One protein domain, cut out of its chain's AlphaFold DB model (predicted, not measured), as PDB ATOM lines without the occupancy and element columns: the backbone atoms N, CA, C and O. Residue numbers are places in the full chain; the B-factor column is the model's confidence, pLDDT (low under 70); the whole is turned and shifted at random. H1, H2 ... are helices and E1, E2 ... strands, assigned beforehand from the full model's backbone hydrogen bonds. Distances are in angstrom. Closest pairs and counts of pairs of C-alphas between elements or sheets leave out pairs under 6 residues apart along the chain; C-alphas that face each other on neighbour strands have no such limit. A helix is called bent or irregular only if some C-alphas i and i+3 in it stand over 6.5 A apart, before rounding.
ATOM      1  N   GLU A   8     -27.939  46.801  58.507       93.12
ATOM      2  CA  GLU A   8     -27.432  45.674  57.723       93.12
ATOM      3  C   GLU A   8     -27.155  44.442  58.589       93.12
ATOM      4  O   GLU A   8     -27.615  43.351  58.255       93.12
ATOM      5  N   ASP A   9     -26.456  44.586  59.718       92.31
ATOM      6  CA  ASP A   9     -26.149  43.451  60.587       92.31
ATOM      7  C   ASP A   9     -27.388  42.862  61.267       92.31
ATOM      8  O   ASP A   9     -27.428  41.652  61.520       92.31
ATOM      9  N   SER A  10     -28.386  43.684  61.585       92.75
ATOM     10  CA  SER A  10     -29.670  43.224  62.125       92.75
ATOM     11  C   SER A  10     -30.470  42.456  61.072       92.75
ATOM     12  O   SER A  10     -30.924  41.342  61.346       92.75
ATOM     13  N   ILE A  11     -30.550  42.978  59.841       94.19
ATOM     14  CA  ILE A  11     -31.181  42.294  58.703       94.19
ATOM     15  C   ILE A  11     -30.452  40.982  58.402       94.19
ATOM     16  O   ILE A  11     -31.084  39.934  58.305       94.19
ATOM     17  N   ARG A  12     -29.117  40.996  58.329       93.88
ATOM     18  CA  ARG A  12     -28.301  39.799  58.076       93.88
ATOM     19  C   ARG A  12     -28.544  38.717  59.126       93.88
ATOM     20  O   ARG A  12     -28.709  37.552  58.774       93.88
ATOM     21  N   ARG A  13     -28.579  39.088  60.411       92.62
ATOM     22  CA  ARG A  13     -28.890  38.161  61.513       92.62
ATOM     23  C   ARG A  13     -30.315  37.626  61.430       92.62
ATOM     24  O   ARG A  13     -30.517  36.445  61.679       92.62
ATOM     25  N   SER A  14     -31.282  38.470  61.076       93.00
ATOM     26  CA  SER A  14     -32.671  38.055  60.861       93.00
ATOM     27  C   SER A  14     -32.772  37.024  59.738       93.00
ATOM     28  O   SER A  14     -33.297  35.938  59.951       93.00
ATOM     29  N   ILE A  15     -32.175  37.311  58.576       92.62
ATOM     30  CA  ILE A  15     -32.156  36.405  57.419       92.62
ATOM     31  C   ILE A  15     -31.509  35.062  57.776       92.62
ATOM     32  O   ILE A  15     -32.047  34.018  57.420       92.62
ATOM     33  N   ALA A  16     -30.393  35.078  58.510       90.62
ATOM     34  CA  ALA A  16     -29.681  33.862  58.901       90.62
ATOM     35  C   ALA A  16     -30.476  32.957  59.859       90.62
ATOM     36  O   ALA A  16     -30.239  31.756  59.883       90.62
ATOM     37  N   ARG A  17     -31.404  33.515  60.649       91.12
ATOM     38  CA  ARG A  17     -32.239  32.750  61.595       91.12
ATOM     39  C   ARG A  17     -33.559  32.267  60.998       91.12
ATOM     40  O   ARG A  17     -34.260  31.487  61.632       91.12
ATOM     41  N   ARG A  18     -33.946  32.768  59.824       89.94
ATOM     42  CA  ARG A  18     -35.210  32.398  59.184       89.94
ATOM     43  C   ARG A  18     -35.068  31.067  58.453       89.94
ATOM     44  O   ARG A  18     -34.177  30.900  57.624       89.94
ATOM     45  N   ASN A  19     -36.035  30.177  58.658       85.62
ATOM     46  CA  ASN A  19     -36.099  28.904  57.933       85.62
ATOM     47  C   ASN A  19     -36.533  29.074  56.463       85.62
ATOM     48  O   ASN A  19     -36.271  28.201  55.641       85.62
ATOM     49  N   CYS A  20     -37.144  30.207  56.097       85.62
ATOM     50  CA  CYS A  20     -37.538  30.497  54.717       85.62
ATOM     51  C   CYS A  20     -36.351  30.945  53.857       85.62
ATOM     52  O   CYS A  20     -35.508  31.718  54.313       85.62
ATOM     53  N   GLU A  21     -36.323  30.527  52.595       91.19
ATOM     54  CA  GLU A  21     -35.264  30.921  51.659       91.19
ATOM     55  C   GLU A  21     -35.534  32.294  51.037       91.19
ATOM     56  O   GLU A  21     -34.611  33.079  50.797       91.19
ATOM     57  N   VAL A  22     -36.814  32.597  50.812       96.31
ATOM     58  CA  VAL A  22     -37.268  33.845  50.198       96.31
ATOM     59  C   VAL A  22     -37.490  34.919  51.254       96.31
ATOM     60  O   VAL A  22     -38.206  34.721  52.237       96.31
ATOM     61  N   ILE A  23     -36.934  36.101  51.002       96.00
ATOM     62  CA  ILE A  23     -37.053  37.290  51.841       96.00
ATOM     63  C   ILE A  23     -37.773  38.378  51.051       96.00
ATOM     64  O   ILE A  23     -37.321  38.811  49.984       96.00
ATOM     65  N   LEU A  24     -38.898  38.850  51.586       96.00
ATOM     66  CA  LEU A  24     -39.600  39.998  51.031       96.00
ATOM     67  C   LEU A  24     -39.098  41.266  51.711       96.00
ATOM     68  O   LEU A  24     -38.923  41.301  52.927       96.00
ATOM     69  N   ARG A  25     -38.945  42.348  50.944       95.25
ATOM     70  CA  ARG A  25     -38.621  43.666  51.513       95.25
ATOM     71  C   ARG A  25     -39.656  44.102  52.557       95.25
ATOM     72  O   ARG A  25     -39.303  44.763  53.525       95.25
ATOM     73  N   GLY A  26     -40.916  43.705  52.368       93.69
ATOM     74  CA  GLY A  26     -42.002  43.972  53.311       93.69
ATOM     75  C   GLY A  26     -41.779  43.371  54.701       93.69
ATOM     76  O   GLY A  26     -42.212  43.977  55.672       93.69
ATOM     77  N   ASP A  27     -41.038  42.265  54.811       93.19
ATOM     78  CA  ASP A  27     -40.740  41.614  56.096       93.19
ATOM     79  C   ASP A  27     -39.669  42.340  56.916       93.19
ATOM     80  O   ASP A  27     -39.301  41.877  57.999       93.19
ATOM     81  N   LEU A  28     -39.049  43.364  56.330       94.56
ATOM     82  CA  LEU A  28     -37.901  44.052  56.901       94.56
ATOM     83  C   LEU A  28     -38.238  45.473  57.356       94.56
ATOM     84  O   LEU A  28     -37.338  46.192  57.782       94.56
ATOM     85  N   LYS A  29     -39.511  45.880  57.262       94.31
ATOM     86  CA  LYS A  29     -39.973  47.234  57.605       94.31
ATOM     87  C   LYS A  29     -39.594  47.645  59.030       94.31
ATOM     88  O   LYS A  29     -39.251  48.799  59.245       94.31
ATOM     89  N   ASP A  30     -39.554  46.690  59.956       92.94
ATOM     90  CA  ASP A  30     -39.251  46.949  61.368       92.94
ATOM     91  C   ASP A  30     -37.759  47.213  61.641       92.94
ATOM     92  O   ASP A  30     -37.389  47.628  62.736       92.94
ATOM     93  N   PHE A  31     -36.871  46.992  60.660       91.06
ATOM     94  CA  PHE A  31     -35.428  47.205  60.832       91.06
ATOM     95  C   PHE A  31     -34.975  48.642  60.544       91.06
ATOM     96  O   PHE A  31     -33.829  48.977  60.849       91.06
ATOM     97  N   GLY A  32     -35.818  49.488  59.942       91.81
ATOM     98  CA  GLY A  32     -35.489  50.891  59.688       91.81
ATOM     99  C   GLY A  32     -36.235  51.508  58.506       91.81
ATOM    100  O   GLY A  32     -37.185  50.948  57.968       91.81
ATOM    101  N   SER A  33     -35.781  52.685  58.073       94.19
ATOM    102  CA  SER A  33     -36.388  53.387  56.935       94.19
ATOM    103  C   SER A  33     -36.192  52.640  55.610       94.19
ATOM    104  O   SER A  33     -35.221  51.903  55.421       94.19
ATOM    105  N   ASP A  34     -37.064  52.908  54.633       93.69
ATOM    106  CA  ASP A  34     -37.006  52.272  53.311       93.69
ATOM    107  C   ASP A  34     -35.630  52.435  52.636       93.69
ATOM    108  O   ASP A  34     -35.091  51.475  52.077       93.69
ATOM    109  N   LYS A  35     -35.012  53.620  52.770       94.88
ATOM    110  CA  LYS A  35     -33.662  53.912  52.257       94.88
ATOM    111  C   LYS A  35     -32.586  53.076  52.956       94.88
ATOM    112  O   LYS A  35     -31.695  52.560  52.284       94.88
ATOM    113  N   GLN A  36     -32.658  52.926  54.281       94.88
ATOM    114  CA  GLN A  36     -31.701  52.113  55.045       94.88
ATOM    115  C   GLN A  36     -31.821  50.629  54.689       94.88
ATOM    116  O   GLN A  36     -30.805  49.984  54.437       94.88
ATOM    117  N   ILE A  37     -33.049  50.110  54.584       96.25
ATOM    118  CA  ILE A  37     -33.310  48.725  54.166       96.25
ATOM    119  C   ILE A  37     -32.793  48.493  52.743       96.25
ATOM    120  O   ILE A  37     -32.128  47.494  52.484       96.25
ATOM    121  N   GLY A  38     -33.064  49.419  51.819       95.44
ATOM    122  CA  GLY A  38     -32.596  49.323  50.435       95.44
ATOM    123  C   GLY A  38     -31.069  49.270  50.338       95.44
ATOM    124  O   GLY A  38     -30.534  48.396  49.660       95.44
ATOM    125  N   ARG A  39     -30.373  50.151  51.071       95.69
ATOM    126  CA  ARG A  39     -28.903  50.145  51.162       95.69
ATOM    127  C   ARG A  39     -28.375  48.830  51.730       95.69
ATOM    128  O   ARG A  39     -27.519  48.210  51.112       95.69
ATOM    129  N   ALA A  40     -28.935  48.363  52.845       96.06
ATOM    130  CA  ALA A  40     -28.535  47.099  53.460       96.06
ATOM    131  C   ALA A  40     -28.726  45.898  52.516       96.06
ATOM    132  O   ALA A  40     -27.843  45.053  52.402       96.06
ATOM    133  N   LEU A  41     -29.857  45.822  51.808       96.62
ATOM    134  CA  LEU A  41     -30.119  44.747  50.848       96.62
ATOM    135  C   LEU A  41     -29.154  44.785  49.658       96.62
ATOM    136  O   LEU A  41     -28.691  43.733  49.230       96.62
ATOM    137  N   ASN A  42     -28.824  45.974  49.146       96.31
ATOM    138  CA  ASN A  42     -27.839  46.117  48.072       96.31
ATOM    139  C   ASN A  42     -26.448  45.654  48.527       96.31
ATOM    140  O   ASN A  42     -25.858  44.809  47.859       96.31
ATOM    141  N   ASN A  43     -25.990  46.092  49.703       96.25
ATOM    142  CA  ASN A  43     -24.715  45.647  50.276       96.25
ATOM    143  C   ASN A  43     -24.674  44.118  50.449       96.25
ATOM    144  O   ASN A  43     -23.673  43.468  50.151       96.25
ATOM    145  N   LEU A  44     -25.770  43.501  50.907       95.56
ATOM    146  CA  LEU A  44     -25.846  42.044  51.055       95.56
ATOM    147  C   LEU A  44     -25.833  41.303  49.704       95.56
ATOM    148  O   LEU A  44     -25.286  40.197  49.636       95.56
ATOM    149  N   CYS A  45     -26.397  41.896  48.646       95.62
ATOM    150  CA  CYS A  45     -26.284  41.384  47.277       95.62
ATOM    151  C   CYS A  45     -24.840  41.465  46.762       95.62
ATOM    152  O   CYS A  45     -24.320  40.475  46.251       95.62
ATOM    153  N   GLU A  46     -24.173  42.609  46.935       95.25
ATOM    154  CA  GLU A  46     -22.769  42.811  46.534       95.25
ATOM    155  C   GLU A  46     -21.837  41.823  47.244       95.25
ATOM    156  O   GLU A  46     -20.958  41.217  46.634       95.25
ATOM    157  N   ARG A  47     -22.106  41.559  48.528       94.06
ATOM    158  CA  ARG A  47     -21.398  40.561  49.344       94.06
ATOM    159  C   ARG A  47     -21.806  39.111  49.048       94.06
ATOM    160  O   ARG A  47     -21.386  38.209  49.780       94.06
ATOM    161  N   LYS A  48     -22.634  38.875  48.023       94.69
ATOM    162  CA  LYS A  48     -23.116  37.555  47.574       94.69
ATOM    163  C   LYS A  48     -23.818  36.737  48.671       94.69
ATOM    164  O   LYS A  48     -23.794  35.512  48.639       94.69
ATOM    165  N   LYS A  49     -24.414  37.394  49.676       94.44
ATOM    166  CA  LYS A  49     -25.145  36.725  50.774       94.44
ATOM    167  C   LYS A  49     -26.603  36.461  50.424       94.44
ATOM    168  O   LYS A  49     -27.194  35.491  50.892       94.44
ATOM    169  N   ILE A  50     -27.168  37.333  49.603       95.94
ATOM    170  CA  ILE A  50     -28.498  37.189  49.024       95.94
ATOM    171  C   ILE A  50     -28.426  37.503  47.535       95.94
ATOM    172  O   ILE A  50     -27.479  38.128  47.064       95.94
ATOM    173  N   VAL A  51     -29.447  37.088  46.799       96.62
ATOM    174  CA  VAL A  51     -29.623  37.412  45.387       96.62
ATOM    175  C   VAL A  51     -31.001  38.018  45.189       96.62
ATOM    176  O   VAL A  51     -31.997  37.571  45.765       96.62
ATOM    177  N   ARG A  52     -31.073  39.077  44.385       96.88
ATOM    178  CA  ARG A  52     -32.345  39.685  44.011       96.88
ATOM    179  C   ARG A  52     -32.994  38.842  42.918       96.88
ATOM    180  O   ARG A  52     -32.456  38.755  41.821       96.88
ATOM    181  N   ILE A  53     -34.167  38.286  43.212       97.12
ATOM    182  CA  ILE A  53     -34.935  37.459  42.266       97.12
ATOM    183  C   ILE A  53     -36.139  38.192  41.664       97.12
ATOM    184  O   ILE A  53     -36.791  37.692  40.754       97.12
ATOM    185  N   GLY A  54     -36.463  39.385  42.170       96.00
ATOM    186  CA  GLY A  54     -37.561  40.207  41.674       96.00
ATOM    187  C   GLY A  54     -37.590  41.599  42.302       96.00
ATOM    188  O   GLY A  54     -36.703  42.003  43.062       96.00
ATOM    189  N   ARG A  55     -38.624  42.388  41.996       94.19
ATOM    190  CA  ARG A  55     -38.819  43.695  42.642       94.19
ATOM    191  C   ARG A  55     -39.225  43.499  44.103       94.19
ATOM    192  O   ARG A  55     -40.332  43.043  44.369       94.19
ATOM    193  N   GLY A  56     -38.333  43.857  45.029       94.75
ATOM    194  CA  GLY A  56     -38.565  43.700  46.470       94.75
ATOM    195  C   GLY A  56     -38.577  42.244  46.949       94.75
ATOM    196  O   GLY A  56     -39.062  41.986  48.048       94.75
ATOM    197  N   VAL A  57     -38.072  41.315  46.129       97.06
ATOM    198  CA  VAL A  57     -38.004  39.880  46.425       97.06
ATOM    199  C   VAL A  57     -36.552  39.436  46.310       97.06
ATOM    200  O   VAL A  57     -35.908  39.641  45.275       97.06
ATOM    201  N   TYR A  58     -36.058  38.832  47.379       97.12
ATOM    202  CA  TYR A  58     -34.689  38.361  47.519       97.12
ATOM    203  C   TYR A  58     -34.707  36.899  47.956       97.12
ATOM    204  O   TYR A  58     -35.693  36.429  48.520       97.12
ATOM    205  N   ALA A  59     -33.619  36.189  47.707       96.88
ATOM    206  CA  ALA A  59     -33.408  34.828  48.175       96.88
ATOM    207  C   ALA A  59     -32.025  34.707  48.807       96.88
ATOM    208  O   ALA A  59     -31.117  35.468  48.456       96.88
ATOM    209  N   ARG A  60     -31.849  33.744  49.716       95.50
ATOM    210  CA  ARG A  60     -30.504  33.326  50.122       95.50
ATOM    211  C   ARG A  60     -29.714  32.874  48.903       95.50
ATOM    212  O   ARG A  60     -30.250  32.201  48.025       95.50
ATOM    213  N   ALA A  61     -28.456  33.291  48.859       94.31
ATOM    214  CA  ALA A  61     -27.588  33.018  47.735       94.31
ATOM    215  C   ALA A  61     -26.491  32.020  48.089       94.31
ATOM    216  O   ALA A  61     -25.909  32.072  49.173       94.31
ATOM    217  N   ILE A  62     -26.171  31.180  47.113       93.75
ATOM    218  CA  ILE A  62     -24.986  30.335  47.083       93.75
ATOM    219  C   ILE A  62     -24.161  30.740  45.861       93.75
ATOM    220  O   ILE A  62     -24.696  31.087  44.805       93.75
ATOM    221  N   VAL A  63     -22.841  30.726  46.015       93.81
ATOM    222  CA  VAL A  63     -21.924  30.870  44.886       93.81
ATOM    223  C   VAL A  63     -21.744  29.489  44.279       93.81
ATOM    224  O   VAL A  63     -21.263  28.577  44.947       93.81
ATOM    225  N   ASN A  64     -22.154  29.327  43.026       89.88
ATOM    226  CA  ASN A  64     -21.947  28.082  42.309       89.88
ATOM    227  C   ASN A  64     -20.428  27.840  42.160       89.88
ATOM    228  O   ASN A  64     -19.745  28.707  41.608       89.88
ATOM    229  N   PRO A  65     -19.895  26.695  42.622       87.94
ATOM    230  CA  PRO A  65     -18.455  26.438  42.618       87.94
ATOM    231  C   PRO A  65     -17.869  26.295  41.208       87.94
ATOM    232  O   PRO A  65     -16.685  26.547  41.021       87.94
ATOM    233  N   ILE A  66     -18.688  25.924  40.219       89.06
ATOM    234  CA  ILE A  66     -18.256  25.691  38.836       89.06
ATOM    235  C   ILE A  66     -18.300  26.994  38.033       89.06
ATOM    236  O   ILE A  66     -17.326  27.368  37.394       89.06
ATOM    237  N   SER A  67     -19.435  27.699  38.058       88.06
ATOM    238  CA  SER A  67     -19.628  28.908  37.236       88.06
ATOM    239  C   SER A  67     -19.227  30.211  37.931       88.06
ATOM    240  O   SER A  67     -19.211  31.262  37.296       88.06
ATOM    241  N   GLY A  68     -18.993  30.192  39.248       89.81
ATOM    242  CA  GLY A  68     -18.795  31.398  40.063       89.81
ATOM    243  C   GLY A  68     -20.045  32.284  40.192       89.81
ATOM    244  O   GLY A  68     -20.000  33.336  40.842       89.81
ATOM    245  N   ALA A  69     -21.164  31.874  39.587       91.75
ATOM    246  CA  ALA A  69     -22.399  32.637  39.550       91.75
ATOM    247  C   ALA A  69     -23.127  32.592  40.899       91.75
ATOM    248  O   ALA A  69     -23.174  31.564  41.575       91.75
ATOM    249  N   VAL A  70     -23.738  33.713  41.275       94.38
ATOM    250  CA  VAL A  70     -24.560  33.820  42.485       94.38
ATOM    251  C   VAL A  70     -25.969  33.345  42.145       94.38
ATOM    252  O   VAL A  70     -26.634  33.941  41.296       94.38
ATOM    253  N   VAL A  71     -26.419  32.259  42.765       94.88
ATOM    254  CA  VAL A  71     -27.721  31.628  42.496       94.88
ATOM    255  C   VAL A  71     -28.517  31.453  43.788       94.88
ATOM    256  O   VAL A  71     -27.914  31.384  44.861       94.88
ATOM    257  N   PRO A  72     -29.857  31.380  43.724       95.25
ATOM    258  CA  PRO A  72     -30.655  30.931  44.857       95.25
ATOM    259  C   PRO A  72     -30.271  29.506  45.263       95.25
ATOM    260  O   PRO A  72     -29.939  28.691  44.402       95.25
ATOM    261  N   GLU A  73     -30.357  29.205  46.555       91.62
ATOM    262  CA  GLU A  73     -29.975  27.915  47.139       91.62
ATOM    263  C   GLU A  73     -30.732  26.727  46.512       91.62
ATOM    264  O   GLU A  73     -30.106  25.726  46.166       91.62
ATOM    265  N   LYS A  74     -32.041  26.859  46.256       92.06
ATOM    266  CA  LYS A  74     -32.865  25.834  45.574       92.06
ATOM    267  C   LYS A  74     -33.212  26.173  44.115       92.06
ATOM    268  O   LYS A  74     -34.088  25.539  43.518       92.06
ATOM    269  N   GLY A  75     -32.559  27.173  43.521       92.81
ATOM    270  CA  GLY A  75     -32.749  27.559  42.118       92.81
ATOM    271  C   GLY A  75     -34.199  27.902  41.738       92.81
ATOM    272  O   GLY A  75     -34.800  28.830  42.281       92.81
ATOM    273  N   LEU A  76     -34.776  27.174  40.771       92.88
ATOM    274  CA  LEU A  76     -36.148  27.410  40.288       92.88
ATOM    275  C   LEU A  76     -37.214  27.177  41.369       92.88
ATOM    276  O   LEU A  76     -38.226  27.882  41.392       92.88
ATOM    277  N   ASN A  77     -36.981  26.247  42.299       93.00
ATOM    278  CA  ASN A  77     -37.913  25.988  43.398       93.00
ATOM    279  C   ASN A  77     -38.040  27.198  44.327       93.00
ATOM    280  O   ASN A  77     -39.135  27.492  44.802       93.00
ATOM    281  N   THR A  78     -36.966  27.971  44.498       95.50
ATOM    282  CA  THR A  78     -36.989  29.238  45.234       95.50
ATOM    283  C   THR A  78     -37.905  30.265  44.574       95.50
ATOM    284  O   THR A  78     -38.585  31.029  45.255       95.50
ATOM    285  N   LEU A  79     -37.967  30.282  43.238       95.25
ATOM    286  CA  LEU A  79     -38.879  31.166  42.507       95.25
ATOM    287  C   LEU A  79     -40.343  30.735  42.699       95.25
ATOM    288  O   LEU A  79     -41.205  31.594  42.890       95.25
ATOM    289  N   LYS A  80     -40.622  29.421  42.719       93.94
ATOM    290  CA  LYS A  80     -41.952  28.877  43.058       93.94
ATOM    291  C   LYS A  80     -42.337  29.213  44.512       93.94
ATOM    292  O   LYS A  80     -43.454  29.663  44.760       93.94
ATOM    293  N   GLU A  81     -41.411  29.078  45.467       94.44
ATOM    294  CA  GLU A  81     -41.601  29.490  46.872       94.44
ATOM    295  C   GLU A  81     -41.884  30.996  46.977       94.44
ATOM    296  O   GLU A  81     -42.753  31.422  47.742       94.44
ATOM    297  N   ALA A  82     -41.212  31.810  46.159       95.75
ATOM    298  CA  ALA A  82     -41.420  33.251  46.142       95.75
ATOM    299  C   ALA A  82     -42.826  33.635  45.679       95.75
ATOM    300  O   ALA A  82     -43.420  34.535  46.266       95.75
ATOM    301  N   LEU A  83     -43.382  32.948  44.679       94.69
ATOM    302  CA  LEU A  83     -44.775  33.141  44.267       94.69
ATOM    303  C   LEU A  83     -45.743  32.828  45.413       94.69
ATOM    304  O   LEU A  83     -46.586  33.667  45.735       94.69
ATOM    305  N   LYS A  84     -45.559  31.688  46.092       93.75
ATOM    306  CA  LYS A  84     -46.381  31.305  47.251       93.75
ATOM    307  C   LYS A  84     -46.310  32.357  48.363       93.75
ATOM    308  O   LYS A  84     -47.339  32.792  48.869       93.75
ATOM    309  N   ARG A  85     -45.109  32.856  48.683       93.56
ATOM    310  CA  ARG A  85     -44.917  33.946  49.663       93.56
ATOM    311  C   ARG A  85     -45.551  35.272  49.251       93.56
ATOM    312  O   ARG A  85     -45.843  36.089  50.117       93.56
ATOM    313  N   LEU A  86     -45.732  35.510  47.954       93.44
ATOM    314  CA  LEU A  86     -46.428  36.685  47.433       93.44
ATOM    315  C   LEU A  86     -47.954  36.519  47.418       93.44
ATOM    316  O   LEU A  86     -48.637  37.426  46.947       93.44
ATOM    317  N   GLY A  87     -48.477  35.399  47.926       92.62
ATOM    318  CA  GLY A  87     -49.908  35.096  47.939       92.62
ATOM    319  C   GLY A  87     -50.437  34.593  46.597       92.62
ATOM    320  O   GLY A  87     -51.640  34.631  46.369       92.62
ATOM    321  N   VAL A  88     -49.558  34.152  45.691       92.62
ATOM    322  CA  VAL A  88     -49.964  33.544  44.420       92.62
ATOM    323  C   VAL A  88     -50.160  32.045  44.631       92.62
ATOM    324  O   VAL A  88     -49.232  31.348  45.045       92.62
ATOM    325  N   GLU A  89     -51.350  31.545  44.303       92.00
ATOM    326  CA  GLU A  89     -51.605  30.106  44.218       92.00
ATOM    327  C   GLU A  89     -50.879  29.534  42.992       92.00
ATOM    328  O   GLU A  89     -51.074  29.993  41.861       92.00
ATOM    329  N   VAL A  90     -50.023  28.543  43.236       92.25
ATOM    330  CA  VAL A  90     -49.168  27.895  42.238       92.25
ATOM    331  C   VAL A  90     -49.547  26.423  42.132       92.25
ATOM    332  O   VAL A  90     -49.633  25.760  43.165       92.25
ATOM    333  N   GLY A  91     -49.706  25.921  40.908       90.31
ATOM    334  CA  GLY A  91     -49.945  24.508  40.602       90.31
ATOM    335  C   GLY A  91     -48.942  23.942  39.592       90.31
ATOM    336  O   GLY A  91     -47.971  24.609  39.214       90.31
ATOM    337  N   LEU A  92     -49.201  22.712  39.149       90.06
ATOM    338  CA  LEU A  92     -48.434  22.057  38.085       90.06
ATOM    339  C   LEU A  92     -48.753  22.673  36.718       90.06
ATOM    340  O   LEU A  92     -49.923  22.871  36.387       90.06
ATOM    341  N   SER A  93     -47.716  22.947  35.925       92.12
ATOM    342  CA  SER A  93     -47.859  23.334  34.511       92.12
ATOM    343  C   SER A  93     -48.449  22.203  33.668       92.12
ATOM    344  O   SER A  93     -48.408  21.038  34.067       92.12
ATOM    345  N   ILE A  94     -48.952  22.532  32.477       90.50
ATOM    346  CA  ILE A  94     -49.516  21.530  31.554       90.50
ATOM    347  C   ILE A  94     -48.473  20.450  31.235       90.50
ATOM    348  O   ILE A  94     -48.759  19.262  31.353       90.50
ATOM    349  N   ALA A  95     -47.235  20.855  30.943       92.00
ATOM    350  CA  ALA A  95     -46.143  19.924  30.666       92.00
ATOM    351  C   ALA A  95     -45.808  19.020  31.870       92.00
ATOM    352  O   ALA A  95     -45.539  17.833  31.696       92.00
ATOM    353  N   GLU A  96     -45.836  19.558  33.097       92.06
ATOM    354  CA  GLU A  96     -45.657  18.758  34.319       92.06
ATOM    355  C   GLU A  96     -46.798  17.746  34.501       92.06
ATOM    356  O   GLU A  96     -46.537  16.594  34.841       92.06
ATOM    357  N   GLN A  97     -48.045  18.134  34.218       92.06
ATOM    358  CA  GLN A  97     -49.199  17.235  34.298       92.06
ATOM    359  C   GLN A  97     -49.130  16.113  33.253       92.06
ATOM    360  O   GLN A  97     -49.299  14.946  33.599       92.06
ATOM    361  N   GLU A  98     -48.847  16.436  31.989       93.12
ATOM    362  CA  GLU A  98     -48.758  15.442  30.912       93.12
ATOM    363  C   GLU A  98     -47.641  14.426  31.148       93.12
ATOM    364  O   GLU A  98     -47.852  13.230  30.929       93.12
ATOM    365  N   ASN A  99     -46.483  14.887  31.630       93.62
ATOM    366  CA  ASN A  99     -45.370  14.010  31.980       93.62
ATOM    367  C   ASN A  99     -45.748  13.083  33.146       93.62
ATOM    368  O   ASN A  99     -45.577  11.871  33.051       93.62
ATOM    369  N   ASN A 100     -46.348  13.623  34.215       92.38
ATOM    370  CA  ASN A 100     -46.787  12.819  35.362       92.38
ATOM    371  C   ASN A 100     -47.865  11.785  34.989       92.38
ATOM    372  O   ASN A 100     -47.917  10.713  35.583       92.38
ATOM    373  N   MET A 101     -48.712  12.089  34.000       93.88
ATOM    374  CA  MET A 101     -49.718  11.163  33.463       93.88
ATOM    375  C   MET A 101     -49.150  10.155  32.448       93.88
ATOM    376  O   MET A 101     -49.911   9.347  31.918       93.88
ATOM    377  N   GLY A 102     -47.855  10.220  32.121       94.00
ATOM    378  CA  GLY A 102     -47.223   9.360  31.116       94.00
ATOM    379  C   GLY A 102     -47.665   9.639  29.674       94.00
ATOM    380  O   GLY A 102     -47.433   8.814  28.795       94.00
ATOM    381  N   LYS A 103     -48.300  10.791  29.407       94.88
ATOM    382  CA  LYS A 103     -48.728  11.196  28.052       94.88
ATOM    383  C   LYS A 103     -47.563  11.671  27.186       94.88
ATOM    384  O   LYS A 103     -47.671  11.693  25.964       94.88
ATOM    385  N   THR A 104     -46.464  12.068  27.817       94.81
ATOM    386  CA  THR A 104     -45.221  12.478  27.168       94.81
ATOM    387  C   THR A 104     -44.035  11.920  27.940       94.81
ATOM    388  O   THR A 104     -44.120  11.694  29.144       94.81
ATOM    389  N   THR A 105     -42.921  11.717  27.244       94.38
ATOM    390  CA  THR A 105     -41.622  11.363  27.836       94.38
ATOM    391  C   THR A 105     -40.705  12.578  27.984       94.38
ATOM    392  O   THR A 105     -39.593  12.461  28.500       94.38
ATOM    393  N   GLN A 106     -41.145  13.754  27.521       93.62
ATOM    394  CA  GLN A 106     -40.373  14.987  27.620       93.62
ATOM    395  C   GLN A 106     -40.338  15.474  29.067       93.62
ATOM    396  O   GLN A 106     -41.371  15.824  29.639       93.62
ATOM    397  N   VAL A 107     -39.136  15.539  29.644       91.88
ATOM    398  CA  VAL A 107     -38.931  16.026  31.011       91.88
ATOM    399  C   VAL A 107     -39.108  17.551  31.047       91.88
ATOM    400  O   VAL A 107     -38.340  18.274  30.401       91.88
ATOM    401  N   PRO A 108     -40.081  18.084  31.810       91.50
ATOM    402  CA  PRO A 108     -40.305  19.521  31.905       91.50
ATOM    403  C   PRO A 108     -39.110  20.244  32.527       91.50
ATOM    404  O   PRO A 108     -38.537  19.811  33.523       91.50
ATOM    405  N   THR A 109     -38.780  21.425  32.005       89.81
ATOM    406  CA  THR A 109     -37.663  22.239  32.522       89.81
ATOM    407  C   THR A 109     -37.956  22.871  33.894       89.81
ATOM    408  O   THR A 109     -37.067  23.448  34.512       89.81
ATOM    409  N   GLY A 110     -39.215  22.864  34.351       88.06
ATOM    410  CA  GLY A 110     -39.643  23.490  35.612       88.06
ATOM    411  C   GLY A 110     -39.653  25.029  35.608       88.06
ATOM    412  O   GLY A 110     -39.861  25.649  36.652       88.06
ATOM    413  N   ARG A 111     -39.413  25.658  34.446       92.25
ATOM    414  CA  ARG A 111     -39.438  27.123  34.255       92.25
ATOM    415  C   ARG A 111     -40.847  27.667  34.063       92.25
ATOM    416  O   ARG A 111     -41.080  28.841  34.338       92.25
ATOM    417  N   THR A 112     -41.757  26.837  33.574       94.12
ATOM    418  CA  THR A 112     -43.157  27.202  33.393       94.12
ATOM    419  C   THR A 112     -43.954  26.744  34.599       94.12
ATOM    420  O   THR A 112     -43.758  25.638  35.094       94.12
ATOM    421  N   VAL A 113     -44.801  27.631  35.111       93.69
ATOM    422  CA  VAL A 113     -45.526  27.432  36.362       93.69
ATOM    423  C   VAL A 113     -46.973  27.848  36.162       93.69
ATOM    424  O   VAL A 113     -47.235  28.965  35.707       93.69
ATOM    425  N   ALA A 114     -47.904  26.970  36.530       94.06
ATOM    426  CA  ALA A 114     -49.316  27.314  36.541       94.06
ATOM    427  C   ALA A 114     -49.615  28.242  37.724       94.06
ATOM    428  O   ALA A 114     -49.255  27.950  38.868       94.06
ATOM    429  N   VAL A 115     -50.268  29.367  37.452       94.25
ATOM    430  CA  VAL A 115     -50.666  30.361  38.451       94.25
ATOM    431  C   VAL A 115     -52.149  30.667  38.332       94.25
ATOM    432  O   VAL A 115     -52.697  30.786  37.231       94.25
ATOM    433  N   LYS A 116     -52.799  30.849  39.479       90.94
ATOM    434  CA  LYS A 116     -54.174  31.345  39.526       90.94
ATOM    435  C   LYS A 116     -54.175  32.870  39.507       90.94
ATOM    436  O   LYS A 116     -53.513  33.524  40.314       90.94
ATOM    437  N   GLY A 117     -54.939  33.446  38.585       87.31
ATOM    438  CA  GLY A 117     -55.051  34.895  38.430       87.31
ATOM    439  C   GLY A 117     -53.887  35.543  37.670       87.31
ATOM    440  O   GLY A 117     -53.100  34.902  36.971       87.31
ATOM    441  N   ARG A 118     -53.810  36.877  37.739       89.25
ATOM    442  CA  ARG A 118     -52.858  37.669  36.947       89.25
ATOM    443  C   ARG A 118     -51.556  37.902  37.712       89.25
ATOM    444  O   ARG A 118     -51.502  38.736  38.609       89.25
ATOM    445  N   VAL A 119     -50.475  37.277  37.249       92.00
ATOM    446  CA  VAL A 119     -49.106  37.574  37.699       92.00
ATOM    447  C   VAL A 119     -48.360  38.340  36.608       92.00
ATOM    448  O   VAL A 119     -48.149  37.837  35.510       92.00
ATOM    449  N   THR A 120     -47.965  39.581  36.896       90.56
ATOM    450  CA  THR A 120     -47.153  40.425  35.989       90.56
ATOM    451  C   THR A 120     -45.707  40.570  36.450       90.56
ATOM    452  O   THR A 120     -44.857  41.091  35.729       90.56
ATOM    453  N   ARG A 121     -45.407  40.146  37.680       92.00
ATOM    454  CA  ARG A 121     -44.090  40.329  38.278       92.00
ATOM    455  C   ARG A 121     -43.099  39.351  37.651       92.00
ATOM    456  O   ARG A 121     -43.273  38.143  37.757       92.00
ATOM    457  N   LYS A 122     -42.029  39.873  37.051       94.56
ATOM    458  CA  LYS A 122     -40.923  39.061  36.532       94.56
ATOM    459  C   LYS A 122     -40.085  38.526  37.697       94.56
ATOM    460  O   LYS A 122     -39.543  39.323  38.466       94.56
ATOM    461  N   LEU A 123     -40.014  37.202  37.827       96.50
ATOM    462  CA  LEU A 123     -39.168  36.510  38.799       96.50
ATOM    463  C   LEU A 123     -38.097  35.703  38.070       96.50
ATOM    464  O   LEU A 123     -38.398  35.002  37.102       96.50
ATOM    465  N   GLY A 124     -36.851  35.823  38.517       96.06
ATOM    466  CA  GLY A 124     -35.722  35.149  37.891       96.06
ATOM    467  C   GLY A 124     -34.365  35.588  38.423       96.06
ATOM    468  O   GLY A 124     -34.260  36.550  39.178       96.06
ATOM    469  N   TYR A 125     -33.327  34.873  38.010       94.19
ATOM    470  CA  TYR A 125     -31.924  35.119  38.345       94.19
ATOM    471  C   TYR A 125     -31.044  34.682  37.169       94.19
ATOM    472  O   TYR A 125     -31.408  33.764  36.443       94.19
ATOM    473  N   ASN A 126     -29.894  35.328  36.957       90.62
ATOM    474  CA  ASN A 126     -28.905  34.950  35.928       90.62
ATOM    475  C   ASN A 126     -29.500  34.681  34.527       90.62
ATOM    476  O   ASN A 126     -29.151  33.707  33.870       90.62
ATOM    477  N   GLY A 127     -30.454  35.506  34.081       90.94
ATOM    478  CA  GLY A 127     -31.127  35.337  32.781       90.94
ATOM    479  C   GLY A 127     -32.180  34.217  32.729       90.94
ATOM    480  O   GLY A 127     -32.898  34.088  31.737       90.94
ATOM    481  N   ILE A 128     -32.329  33.440  33.801       92.44
ATOM    482  CA  ILE A 128     -33.355  32.414  33.963       92.44
ATOM    483  C   ILE A 128     -34.575  33.052  34.616       92.44
ATOM    484  O   ILE A 128     -34.499  33.562  35.730       92.44
ATOM    485  N   TYR A 129     -35.709  33.008  33.926       95.56
ATOM    486  CA  TYR A 129     -36.976  33.565  34.393       95.56
ATOM    487  C   TYR A 129     -38.074  32.510  34.374       95.56
ATOM    488  O   TYR A 129     -38.027  31.590  33.548       95.56
ATOM    489  N   LEU A 130     -39.048  32.680  35.270       95.56
ATOM    490  CA  LEU A 130     -40.286  31.917  35.227       95.56
ATOM    491  C   LEU A 130     -41.190  32.402  34.093       95.56
ATOM    492  O   LEU A 130     -41.326  33.606  33.862       95.56
ATOM    493  N   ASN A 131     -41.848  31.438  33.459       95.19
ATOM    494  CA  ASN A 131     -42.992  31.643  32.588       95.19
ATOM    495  C   ASN A 131     -44.261  31.255  33.348       95.19
ATOM    496  O   ASN A 131     -44.253  30.317  34.147       95.19
ATOM    497  N   TYR A 132     -45.348  31.979  33.100       94.62
ATOM    498  CA  TYR A 132     -46.605  31.773  33.809       94.62
ATOM    499  C   TYR A 132     -47.679  31.267  32.857       94.62
ATOM    500  O   TYR A 132     -48.000  31.935  31.873       94.62
ATOM    501  N   GLU A 133     -48.266  30.128  33.194       93.38
ATOM    502  CA  GLU A 133     -49.486  29.615  32.578       93.38
ATOM    503  C   GLU A 133     -50.665  29.972  33.479       93.38
ATOM    504  O   GLU A 133     -50.606  29.779  34.693       93.38
ATOM    505  N   ARG A 134     -51.734  30.532  32.915       90.75
ATOM    506  CA  ARG A 134     -52.919  30.874  33.706       90.75
ATOM    507  C   ARG A 134     -53.847  29.678  33.781       90.75
ATOM    508  O   ARG A 134     -54.229  29.138  32.749       90.75
ATOM    509  N   VAL A 135     -54.260  29.342  34.995       87.44
ATOM    510  CA  VAL A 135     -55.252  28.298  35.253       87.44
ATOM    511  C   VAL A 135     -56.383  28.850  36.116       87.44
ATOM    512  O   VAL A 135     -56.165  29.714  36.970       87.44
ATOM    513  N   ASN A 136     -57.604  28.362  35.886       75.25
ATOM    514  CA  ASN A 136     -58.776  28.748  36.682       75.25
ATOM    515  C   ASN A 136     -58.721  28.148  38.100       75.25
ATOM    516  O   ASN A 136     -59.198  28.768  39.050       75.25
TER     517      ASN A 136
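AT A GLANCE: This is residues 8 to 136 of the 140 residues of an uncharacterized protein of Alkanindiges hydrocarboniclasticus (UniProt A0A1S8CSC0). What does the model look like? A small sheet of E1 to E4 has helices on both faces: H3, crossed with H1 and H2, packs on one, and H4 on the other. Beyond H4 comes a two-stranded parallel sheet, E5 and E6, with H5 toward the far end of the long axis. What is it made of? The 129 printed residues include five named helices and six named strands, along the chain H1, E1, H2, H3, E2, E3, E4, H4, H5, E5 and E6, of mixed class; the first sheet is branched, with E3 the antiparallel neighbour of E1, of E2 and of E4. It is compact, with a radius of gyration of the C-alphas of 16.2 A and spans of 51 by 36 by 24 A.

IN THESE COORDINATES: Where are the strands? E3, residues 57 to 63, spans 18.5 A; E1 is residues 22 to 24, E2 50 to 54 and E4 70 to 72. E5, residues 112 to 116, spans 13.3 A, and E6, residues 131 to 135, 13.0 A, ending at C-alpha 135 (-55.252, 28.298, 35.253). Where are the helices? H1, residues 8 to 17, spans 14.3 A from C-alpha 8 (-27.432, 45.674, 57.723). H3, residues 34 to 46, spans 18.4 A, and H4, residues 76 to 85, 14.4 A; H2 is residues 25 to 31 and H5 94 to 100.

HOW THE PARTS SIT: How is the branched sheet joined? E2, E3 and E4 are a meander, each the antiparallel neighbour of the one before, with N 59 and O 51, and N 62 and O 71, each 2.9 A apart. E1 is antiparallel to E3, with N 23 and O 58 2.8 A apart; E1 and E4 lie on one side of E3, E2 on the other. What is on its faces? H4 is on one face at a height of 8.9 A, its closest C-alphas to E1 being Ala 82 and Val 22, 5.8 A. H3 is on the opposite face at 10.4 A, with C-alphas 45 and 51 of H3 and E2 closest, 5.5 A. H1 touches H3, closest C-alphas Glu 8 and Ala 40, 4.6 A. What lies beyond H4? E5 and E6 are parallel, with N 115 and O 133 2.8 A apart. Every O i to N i+4 pair is within hydrogen-bond range in H1, H3, H4 and H5; irregular H2, with C-alphas 27 and 30 7.6 A apart, has 0 of 3, and 2 of 4 O i to N i+3 pairs.

THE WHOLE: How large is it? The farthest C-alphas, Ser 33 and Lys 103, are 52.6 A apart. Is it continuous and confident? The printed part has no cut, the links H5 to E5 and E5 to E6 are long, and no printed residue is under 70 in pLDDT.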